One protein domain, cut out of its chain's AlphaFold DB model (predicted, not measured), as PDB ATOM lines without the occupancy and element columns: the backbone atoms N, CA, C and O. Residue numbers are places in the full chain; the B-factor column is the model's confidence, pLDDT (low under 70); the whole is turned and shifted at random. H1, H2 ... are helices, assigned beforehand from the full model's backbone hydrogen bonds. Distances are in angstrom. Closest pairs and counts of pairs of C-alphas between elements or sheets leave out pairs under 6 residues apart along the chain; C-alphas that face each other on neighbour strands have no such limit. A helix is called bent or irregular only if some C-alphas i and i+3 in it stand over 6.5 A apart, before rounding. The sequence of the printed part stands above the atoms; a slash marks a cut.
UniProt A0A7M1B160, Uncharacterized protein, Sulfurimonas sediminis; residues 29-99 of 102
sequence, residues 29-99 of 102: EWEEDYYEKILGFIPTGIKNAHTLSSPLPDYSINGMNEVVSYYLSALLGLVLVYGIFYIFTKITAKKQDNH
ATOM      1  N   GLU A  29     -22.296  23.324 -54.133       84.94
ATOM      2  CA  GLU A  29     -22.134  22.553 -52.888       84.94
ATOM      3  C   GLU A  29     -21.034  21.492 -53.061       84.94
ATOM      4  O   GLU A  29     -21.228  20.303 -52.819       84.94
ATOM      5  N   TRP A  30     -19.880  21.915 -53.584       89.00
ATOM      6  CA  TRP A  30     -18.730  21.033 -53.777       89.00
ATOM      7  C   TRP A  30     -17.816  21.052 -52.558       89.00
ATOM      8  O   TRP A  30     -17.381  22.117 -52.122       89.00
ATOM      9  N   GLU A  31     -17.461  19.861 -52.095       87.62
ATOM     10  CA  GLU A  31     -16.494  19.645 -51.023       87.62
ATOM     11  C   GLU A  31     -15.046  19.629 -51.551       87.62
ATOM     12  O   GLU A  31     -14.790  19.573 -52.759       87.62
ATOM     13  N   GLU A  32     -14.062  19.709 -50.651       90.81
ATOM     14  CA  GLU A  32     -12.636  19.744 -51.021       90.81
ATOM     15  C   GLU A  32     -12.193  18.519 -51.844       90.81
ATOM     16  O   GLU A  32     -11.407  18.652 -52.788       90.81
ATOM     17  N   ASP A  33     -12.743  17.343 -51.536       90.69
ATOM     18  CA  ASP A  33     -12.468  16.076 -52.218       90.69
ATOM     19  C   ASP A  33     -12.921  16.088 -53.689       90.69
ATOM     20  O   ASP A  33     -12.252  15.525 -54.561       90.69
ATOM     21  N   TYR A  34     -14.015  16.788 -54.001       90.88
ATOM     22  CA  TYR A  34     -14.481  16.989 -55.368       90.88
ATOM     23  C   TYR A  34     -13.449  17.762 -56.196       90.88
ATOM     24  O   TYR A  34     -13.141  17.382 -57.331       90.88
ATOM     25  N   TYR A  35     -12.875  18.828 -55.627       91.88
ATOM     26  CA  TYR A  35     -11.840  19.613 -56.299       91.88
ATOM     27  C   TYR A  35     -10.556  18.811 -56.482       91.88
ATOM     28  O   TYR A  35      -9.991  18.816 -57.575       91.88
ATOM     29  N   GLU A  36     -10.128  18.073 -55.459       93.81
ATOM     30  CA  GLU A  36      -8.968  17.189 -55.565       93.81
ATOM     31  C   GLU A  36      -9.162  16.134 -56.664       93.81
ATOM     32  O   GLU A  36      -8.273  15.935 -57.492       93.81
ATOM     33  N   LYS A  37     -10.353  15.531 -56.757       92.38
ATOM     34  CA  LYS A  37     -10.680  14.517 -57.769       92.38
ATOM     35  C   LYS A  37     -10.672  15.058 -59.202       92.38
ATOM     36  O   LYS A  37     -10.220  14.356 -60.105       92.38
ATOM     37  N   ILE A  38     -11.203  16.260 -59.436       92.50
ATOM     38  CA  ILE A  38     -11.372  16.804 -60.798       92.50
ATOM     39  C   ILE A  38     -10.167  17.628 -61.254       92.50
ATOM     40  O   ILE A  38      -9.824  17.608 -62.436       92.50
ATOM     41  N   LEU A  39      -9.530  18.359 -60.340       94.62
ATOM     42  CA  LEU A  39      -8.416  19.260 -60.652       94.62
ATOM     43  C   LEU A  39      -7.049  18.656 -60.310       94.62
ATOM     44  O   LEU A  39      -6.033  19.158 -60.787       94.62
ATOM     45  N   GLY A  40      -7.005  17.606 -59.486       95.62
ATOM     46  CA  GLY A  40      -5.766  17.031 -58.957       95.62
ATOM     47  C   GLY A  40      -5.151  17.832 -57.805       95.62
ATOM     48  O   GLY A  40      -4.045  17.519 -57.373       95.62
ATOM     49  N   PHE A  41      -5.824  18.886 -57.331       94.75
ATOM     50  CA  PHE A  41      -5.422  19.684 -56.171       94.75
ATOM     51  C   PHE A  41      -6.603  20.495 -55.617       94.75
ATOM     52  O   PHE A  41      -7.570  20.771 -56.326       94.75
ATOM     53  N   ILE A  42      -6.483  20.945 -54.365       94.88
ATOM     54  CA  ILE A  42      -7.456  21.835 -53.717       94.88
ATOM     55  C   ILE A  42      -7.000  23.292 -53.900       94.88
ATOM     56  O   ILE A  42      -5.910  23.650 -53.436       94.88
ATOM     57  N   PRO A  43      -7.792  24.166 -54.549       93.25
ATOM     58  CA  PRO A  43      -7.454  25.579 -54.677       93.25
ATOM     59  C   PRO A  43      -7.265  26.248 -53.309       93.25
ATOM     60  O   PRO A  43      -8.093  26.098 -52.413       93.25
ATOM     61  N   THR A  44      -6.215  27.060 -53.156       91.69
ATOM     62  CA  THR A  44      -5.868  27.710 -51.876       91.69
ATOM     63  C   THR A  44      -7.007  28.549 -51.291       91.69
ATOM     64  O   THR A  44      -7.148  28.620 -50.075       91.69
ATOM     65  N   GLY A  45      -7.832  29.175 -52.136       89.56
ATOM     66  CA  GLY A  45      -9.005  29.929 -51.685       89.56
ATOM     67  C   GLY A  45     -10.061  29.047 -51.014       89.56
ATOM     68  O   GLY A  45     -10.593  29.437 -49.984       89.56
ATOM     69  N   ILE A  46     -10.296  27.845 -51.552       89.81
ATOM     70  CA  ILE A  46     -11.230  26.857 -50.989       89.81
ATOM     71  C   ILE A  46     -10.662  26.272 -49.697       89.81
ATOM     72  O   ILE A  46     -11.332  26.294 -48.674       89.81
ATOM     73  N   LYS A  47      -9.380  25.889 -49.701       88.31
ATOM     74  CA  LYS A  47      -8.690  25.359 -48.515       88.31
ATOM     75  C   LYS A  47      -8.749  26.297 -47.299       88.31
ATOM     76  O   LYS A  47      -8.699  25.854 -46.158       88.31
ATOM     77  N   ASN A  48      -8.815  27.607 -47.537       87.62
ATOM     78  CA  ASN A  48      -8.897  28.625 -46.486       87.62
ATOM     79  C   ASN A  48     -10.306  29.237 -46.353       87.62
ATOM     80  O   ASN A  48     -10.473  30.210 -45.619       87.62
ATOM     81  N   ALA A  49     -11.318  28.702 -47.045       80.88
ATOM     82  CA  ALA A  49     -12.678  29.243 -47.032       80.88
ATOM     83  C   ALA A  49     -13.398  29.046 -45.684       80.88
ATOM     84  O   ALA A  49     -14.373  29.741 -45.407       80.88
ATOM     85  N   HIS A  50     -12.862  28.201 -44.797       71.88
ATOM     86  CA  HIS A  50     -13.388  27.867 -43.461       71.88
ATOM     87  C   HIS A  50     -13.408  29.018 -42.439       71.88
ATOM     88  O   HIS A  50     -13.631  28.800 -41.251       71.88
ATOM     89  N   THR A  51     -13.157  30.257 -42.861       71.12
ATOM     90  CA  THR A  51     -13.122  31.421 -41.958       71.12
ATOM     91  C   THR A  51     -14.492  31.805 -41.401       71.12
ATOM     92  O   THR A  51     -14.558  32.508 -40.393       71.12
ATOM     93  N   LEU A  52     -15.581  31.336 -42.018       72.50
ATOM     94  CA  LEU A  52     -16.945  31.608 -41.582       72.50
ATOM     95  C   LEU A  52     -17.599  30.324 -41.058       72.50
ATOM     96  O   LEU A  52     -17.995  29.452 -41.826       72.50
ATOM     97  N   SER A  53     -17.727  30.208 -39.737       76.94
ATOM     98  CA  SER A  53     -18.474  29.110 -39.121       76.94
ATOM     99  C   SER A  53     -19.965  29.251 -39.427       76.94
ATOM    100  O   SER A  53     -20.581  30.260 -39.070       76.94
ATOM    101  N   SER A  54     -20.556  28.237 -40.063       83.69
ATOM    102  CA  SER A  54     -22.012  28.166 -40.204       83.69
ATOM    103  C   SER A  54     -22.651  27.998 -38.818       83.69
ATOM    104  O   SER A  54     -22.212  27.136 -38.054       83.69
ATOM    105  N   PRO A  55     -23.689  28.780 -38.470       83.62
ATOM    106  CA  PRO A  55     -24.394  28.625 -37.198       83.62
ATOM    107  C   PRO A  55     -25.187  27.311 -37.105       83.62
ATOM    108  O   PRO A  55     -25.484  26.869 -35.999       83.62
ATOM    109  N   LEU A  56     -25.535  26.702 -38.245       86.81
ATOM    110  CA  LEU A  56     -26.245  25.423 -38.347       86.81
ATOM    111  C   LEU A  56     -25.610  24.581 -39.470       86.81
ATOM    112  O   LEU A  56     -26.109  24.601 -40.599       86.81
ATOM    113  N   PRO A  57     -24.483  23.894 -39.201       85.50
ATOM    114  CA  PRO A  57     -23.867  22.996 -40.175       85.50
ATOM    115  C   PRO A  57     -24.822  21.844 -40.507       85.50
ATOM    116  O   PRO A  57     -25.530  21.345 -39.628       85.50
ATOM    117  N   ASP A  58     -24.893  21.479 -41.786       84.50
ATOM    118  CA  ASP A  58     -25.758  20.413 -42.319       84.50
ATOM    119  C   ASP A  58     -27.241  20.546 -41.947       84.50
ATOM    120  O   ASP A  58     -27.988  19.570 -41.910       84.50
ATOM    121  N   TYR A  59     -27.684  21.772 -41.632       88.94
ATOM    122  CA  TYR A  59     -29.032  22.056 -41.133       88.94
ATOM    123  C   TYR A  59     -29.388  21.271 -39.854       88.94
ATOM    124  O   TYR A  59     -30.565  21.069 -39.543       88.94
ATOM    125  N   SER A  60     -28.371  20.846 -39.105       91.31
ATOM    126  CA  SER A  60     -28.498  19.991 -37.931       91.31
ATOM    127  C   SER A  60     -28.573  20.800 -36.634       91.31
ATOM    128  O   SER A  60     -27.985  21.875 -36.500       91.31
ATOM    129  N   ILE A  61     -29.316  20.277 -35.655       90.19
ATOM    130  CA  ILE A  61     -29.385  20.824 -34.299       90.19
ATOM    131  C   ILE A  61     -28.921  19.727 -33.346       90.19
ATOM    132  O   ILE A  61     -29.537  18.663 -33.249       90.19
ATOM    133  N   ASN A  62     -27.824  19.985 -32.635       88.50
ATOM    134  CA  ASN A  62     -27.234  19.016 -31.716       88.50
ATOM    135  C   ASN A  62     -28.258  18.522 -30.682       88.50
ATOM    136  O   ASN A  62     -28.902  19.317 -29.998       88.50
ATOM    137  N   GLY A  63     -28.380  17.198 -30.553       88.38
ATOM    138  CA  GLY A  63     -29.316  16.556 -29.625       88.38
ATOM    139  C   GLY A  63     -30.747  16.400 -30.153       88.38
ATOM    140  O   GLY A  63     -31.615  15.955 -29.404       88.38
ATOM    141  N   MET A  64     -31.005  16.730 -31.422       90.81
ATOM    142  CA  MET A  64     -32.298  16.520 -32.075       90.81
ATOM    143  C   MET A  64     -32.198  15.490 -33.205       90.81
ATOM    144  O   MET A  64     -31.128  15.209 -33.734       90.81
ATOM    145  N   ASN A  65     -33.342  14.913 -33.579       93.88
ATOM    146  CA  ASN A  65     -33.432  14.046 -34.751       93.88
ATOM    147  C   ASN A  65     -33.109  14.842 -36.032       93.88
ATOM    148  O   ASN A  65     -33.546  15.986 -36.168       93.88
ATOM    149  N   GLU A  66     -32.385  14.235 -36.971       90.38
ATOM    150  CA  GLU A  66     -31.933  14.881 -38.214       90.38
ATOM    151  C   GLU A  66     -33.090  15.401 -39.073       90.38
ATOM    152  O   GLU A  66     -33.077  16.554 -39.492       90.38
ATOM    153  N   VAL A  67     -34.143  14.597 -39.258       90.88
ATOM    154  CA  VAL A  67     -35.323  14.983 -40.052       90.88
ATOM    155  C   VAL A  67     -36.021  16.183 -39.417       90.88
ATOM    156  O   VAL A  67     -36.381  17.141 -40.097       90.88
ATOM    157  N   VAL A  68     -36.185  16.158 -38.092       93.06
ATOM    158  CA  VAL A  68     -36.799  17.269 -37.350       93.06
ATOM    159  C   VAL A  68     -35.933  18.527 -37.432       93.06
ATOM    160  O   VAL A  68     -36.459  19.611 -37.677       93.06
ATOM    161  N   SER A  69     -34.616  18.387 -37.268       93.06
ATOM    162  CA  SER A  69     -33.655  19.491 -37.365       93.06
ATOM    163  C   SER A  69     -33.695  20.143 -38.742       93.06
ATOM    164  O   SER A  69     -33.791  21.366 -38.832       93.06
ATOM    165  N   TYR A  70     -33.746  19.332 -39.799       90.19
ATOM    166  CA  TYR A  70     -33.831  19.796 -41.178       90.19
ATOM    167  C   TYR A  70     -35.077  20.661 -41.418       90.19
ATOM    168  O   TYR A  70     -34.973  21.792 -41.894       90.19
ATOM    169  N   TYR A  71     -36.263  20.184 -41.017       92.75
ATOM    170  CA  TYR A  71     -37.500  20.963 -41.167       92.75
ATOM    171  C   TYR A  71     -37.508  22.239 -40.317       92.75
ATOM    172  O   TYR A  71     -37.983  23.280 -40.778       92.75
ATOM    173  N   LEU A  72     -36.974  22.193 -39.093       93.94
ATOM    174  CA  LEU A  72     -36.857  23.380 -38.243       93.94
ATOM    175  C   LEU A  72     -35.889  24.408 -38.832       93.94
ATOM    176  O   LEU A  72     -36.190  25.601 -38.822       93.94
ATOM    177  N   SER A  73     -34.769  23.953 -39.385       93.56
ATOM    178  CA  SER A  73     -33.800  24.807 -40.066       93.56
ATOM    179  C   SER A  73     -34.410  25.467 -41.306       93.56
ATOM    180  O   SER A  73     -34.282  26.678 -41.493       93.56
ATOM    181  N   ALA A  74     -35.194  24.720 -42.093       91.75
ATOM    182  CA  ALA A  74     -35.930  25.268 -43.232       91.75
ATOM    183  C   ALA A  74     -36.938  26.354 -42.810       91.75
ATOM    184  O   ALA A  74     -37.015  27.415 -43.437       91.75
ATOM    185  N   LEU A  75     -37.683  26.132 -41.720       95.25
ATOM    186  CA  LEU A  75     -38.605  27.127 -41.163       95.25
ATOM    187  C   LEU A  75     -37.872  28.371 -40.651       95.25
ATOM    188  O   LEU A  75     -38.318  29.491 -40.906       95.25
ATOM    189  N   LEU A  76     -36.743  28.193 -39.963       94.62
ATOM    190  CA  LEU A  76     -35.905  29.295 -39.498       94.62
ATOM    191  C   LEU A  76     -35.420  30.143 -40.682       94.62
ATOM    192  O   LEU A  76     -35.582  31.364 -40.674       94.62
ATOM    193  N   GLY A  77     -34.890  29.496 -41.723       92.81
ATOM    194  CA  GLY A  77     -34.459  30.154 -42.953       92.81
ATOM    195  C   GLY A  77     -35.591  30.936 -43.619       92.81
ATOM    196  O   GLY A  77     -35.412  32.106 -43.961       92.81
ATOM    197  N   LEU A  78     -36.784  30.342 -43.727       95.56
ATOM    198  CA  LEU A  78     -37.975  31.006 -44.266       95.56
ATOM    199  C   LEU A  78     -38.323  32.282 -43.486       95.56
ATOM    200  O   LEU A  78     -38.537  33.334 -44.093       95.56
ATOM    201  N   VAL A  79     -38.367  32.201 -42.153       97.19
ATOM    202  CA  VAL A  79     -38.683  33.346 -41.285       97.19
ATOM    203  C   VAL A  79     -37.632  34.445 -41.423       97.19
ATOM    204  O   VAL A  79     -37.995  35.617 -41.530       97.19
ATOM    205  N   LEU A  80     -36.346  34.088 -41.465       95.81
ATOM    206  CA  LEU A  80     -35.251  35.046 -41.624       95.81
ATOM    207  C   LEU A  80     -35.317  35.763 -42.973       95.81
ATOM    208  O   LEU A  80     -35.302  36.993 -43.012       95.81
ATOM    209  N   VAL A  81     -35.448  35.017 -44.072       96.06
ATOM    210  CA  VAL A  81     -35.543  35.587 -45.423       96.06
ATOM    211  C   VAL A  81     -36.768  36.492 -45.530       96.06
ATOM    212  O   VAL A  81     -36.650  37.642 -45.961       96.06
ATOM    213  N   TYR A  82     -37.934  36.017 -45.084       96.25
ATOM    214  CA  TYR A  82     -39.155  36.820 -45.073       96.25
ATOM    215  C   TYR A  82     -38.987  38.093 -44.239       96.25
ATOM    216  O   TYR A  82     -39.328  39.178 -44.707       96.25
ATOM    217  N   GLY A  83     -38.428  37.983 -43.031       97.06
ATOM    218  CA  GLY A  83     -38.189  39.112 -42.136       97.06
ATOM    219  C   GLY A  83     -37.266  40.163 -42.750       97.06
ATOM    220  O   GLY A  83     -37.583  41.353 -42.711       97.06
ATOM    221  N   ILE A  84     -36.174  39.736 -43.389       96.81
ATOM    222  CA  ILE A  84     -35.249  40.625 -44.101       96.81
ATOM    223  C   ILE A  84     -35.995  41.381 -45.204       96.81
ATOM    224  O   ILE A  84     -35.996  42.613 -45.209       96.81
ATOM    225  N   PHE A  85     -36.684  40.676 -46.106       94.88
ATOM    226  CA  PHE A  85     -37.418  41.326 -47.195       94.88
ATOM    227  C   PHE A  85     -38.545  42.225 -46.684       94.88
ATOM    228  O   PHE A  85     -38.730  43.326 -47.201       94.88
ATOM    229  N   TYR A  86     -39.254  41.819 -45.633       94.50
ATOM    230  CA  TYR A  86     -40.265  42.646 -44.986       94.50
ATOM    231  C   TYR A  86     -39.672  43.974 -44.493       94.50
ATOM    232  O   TYR A  86     -40.201  45.043 -44.811       94.50
ATOM    233  N   ILE A  87     -38.528  43.937 -43.799       95.69
ATOM    234  CA  ILE A  87     -37.816  45.144 -43.356       95.69
ATOM    235  C   ILE A  87     -37.392  45.997 -44.558       95.69
ATOM    236  O   ILE A  87     -37.641  47.205 -44.565       95.69
ATOM    237  N   PHE A  88     -36.829  45.387 -45.606       94.44
ATOM    238  CA  PHE A  88     -36.470  46.097 -46.839       94.44
ATOM    239  C   PHE A  88     -37.671  46.821 -47.462       94.44
ATOM    240  O   PHE A  88     -37.557  47.991 -47.830       94.44
ATOM    241  N   THR A  89     -38.841  46.177 -47.536       91.06
ATOM    242  CA  THR A  89     -40.049  46.828 -48.072       91.06
ATOM    243  C   THR A  89     -40.501  48.005 -47.214       91.06
ATOM    244  O   THR A  89     -40.854  49.047 -47.762       91.06
ATOM    245  N   LYS A  90     -40.429  47.897 -45.881       88.69
ATOM    246  CA  LYS A  90     -40.762  48.990 -44.952       88.69
ATOM    247  C   LYS A  90     -39.840  50.196 -45.127       88.69
ATOM    248  O   LYS A  90     -40.322  51.329 -45.121       88.69
ATOM    249  N   ILE A  91     -38.537  49.967 -45.288       91.94
ATOM    250  CA  ILE A  91     -37.549  51.038 -45.480       91.94
ATOM    251  C   ILE A  91     -37.776  51.743 -46.823       91.94
ATOM    252  O   ILE A  91     -37.813  52.973 -46.872       91.94
ATOM    253  N   THR A  92     -37.979  50.985 -47.903       83.62
ATOM    254  CA  THR A  92     -38.182  51.554 -49.243       83.62
ATOM    255  C   THR A  92     -39.535  52.257 -49.378       83.62
ATOM    256  O   THR A  92     -39.587  53.348 -49.939       83.62
ATOM    257  N   ALA A  93     -40.613  51.704 -48.811       73.44
ATOM    258  CA  ALA A  93     -41.941  52.325 -48.839       73.44
ATOM    259  C   ALA A  93     -41.959  53.680 -48.112       73.44
ATOM    260  O   ALA A  93     -42.468  54.662 -48.644       73.44
ATOM    261  N   LYS A  94     -41.293  53.778 -46.951       60.25
ATOM    262  CA  LYS A  94     -41.184  55.028 -46.180       60.25
ATOM    263  C   LYS A  94     -40.483  56.159 -46.951       60.25
ATOM    264  O   LYS A  94     -40.703  57.333 -46.665       60.25
ATOM    265  N   LYS A  95     -39.625  55.830 -47.923       55.47
ATOM    266  CA  LYS A  95     -38.912  56.818 -48.747       55.47
ATOM    267  C   LYS A  95     -39.805  57.452 -49.822       55.47
ATOM    268  O   LYS A  95     -39.531  58.575 -50.234       55.47
ATOM    269  N   GLN A  96     -40.861  56.764 -50.255       55.72
ATOM    270  CA  GLN A  96     -41.768  57.255 -51.296       55.72
ATOM    271  C   GLN A  96     -42.748  58.310 -50.758       55.72
ATOM    272  O   GLN A  96     -43.021  59.292 -51.445       55.72
ATOM    273  N   ASP A  97     -43.172  58.175 -49.501       56.47
ATOM    274  CA  ASP A  97     -44.084  59.126 -48.850       56.47
ATOM    275  C   ASP A  97     -43.421  60.494 -48.574       56.47
ATOM    276  O   ASP A  97     -44.074  61.532 -48.631       56.47
ATOM    277  N   ASN A  98     -42.098  60.525 -48.357       55.78
ATOM    278  CA  ASN A  98     -41.348  61.752 -48.046       55.78
ATOM    279  C   ASN A  98     -40.948  62.605 -49.269       55.78
ATOM    280  O   ASN A  98     -40.470  63.721 -49.085       55.78
ATOM    281  N   HIS A  99     -41.120  62.113 -50.502       53.47
ATOM    282  CA  HIS A  99     -40.815  62.870 -51.730       53.47
ATOM    283  C   HIS A  99     -42.060  63.297 -52.530       53.47
ATOM    284  O   HIS A  99     -41.918  64.008 -53.518       53.47
TER     285      HIS A  99
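AT A GLANCE: This is residues 29 to 99 of the 102 residues of an uncharacterized protein of Sulfurimonas sediminis (UniProt A0A7M1B160). One long, straight helix, H3, and a small head made of two short helices, H1 and H2, lie at opposite ends of an open, lopsided V. The shorter side of the V is the long loop of residues 48 to 65, which runs from the head to the first residue of H3; the longer side is H3 itself, and its residues 78 to 97 stick out with no other part of the domain beside them. The printed part has 71 residues with three named helices, in the order H1, H2, H3, and no named strand; the class is all helix, with 44 of the 71 residues in the helices. The whole is extended, with a radius of gyration of the C-alphas of 19.3 A, and its C-alphas span 58 by 35 by 19 A along their three main axes, an outline that is only just flat.

IN THESE COORDINATES: The printed part begins at Glu 29, and residues 29 to 31 lead to H1. H1 is residues 32 to 39, from Glu 32 to Leu 39, and measures 10.5 A from first to last C-alpha; C-alpha 32 is at (-12.636, 19.744, -51.021). Residues 40 to 43 follow, and then H2, residues 44 to 47, from Thr 44 to Lys 47, a helix of four residues. Residues 48 to 65 hold no named element, and their C-alphas lie 7 to 21 A from the mean of the C-alphas. H3 is residues 66 to 97, from Glu 66 to Asp 97, the longest helix with 32 residues and 47.1 A from first to last C-alpha. It runs from C-alpha 66 at (-31.933, 14.881, -38.214) to C-alpha 97 at (-44.084, 59.126, -48.850), and y changes most along it. Residues 98 and 99 follow H3, and the printed part ends at His 99.

HOW THE PARTS SIT: H1 and H2 are close but not clearly touching, with 2 pairs of C-alphas within 8 A. Their closest C-alphas are those of Glu 32 and Ile 46, 7.3 A apart, and their centres are 11.6 A apart. H1 and H3 are apart, with no C-alpha of the one within 8 A of the other. H2 and H3 are apart by the same test, though they follow each other along the chain. H3 touches no helix. None of the three helices is bent or irregular. In H1 every pair of O of residue i and N of residue i+4 is within hydrogen-bond range, in H3 25 of 28 are, and H2 is too short for such a pair.

THE WHOLE: The two C-alphas farthest apart are those of Gly 40 and Asn 98, at 58.2 A, while the first and last printed C-alphas, those of Glu 29 and His 99, are 44.4 A apart. The link from H1 to H2, with 4 residues, is tight, and the link from H2 to H3, with 18 residues, is long. Residues 48 to 55 stand free, and so do residues 78 to 99, of which 78 to 97 belong to H3. Without these stretches the body has 41 residues, spans 38 by 17 by 14 A and has a radius of gyration of 15.0 A. The printed part has no cut. The mean pLDDT of the printed part is 87.1, and the model's confidence is low, under 70, at residues 94 to 99.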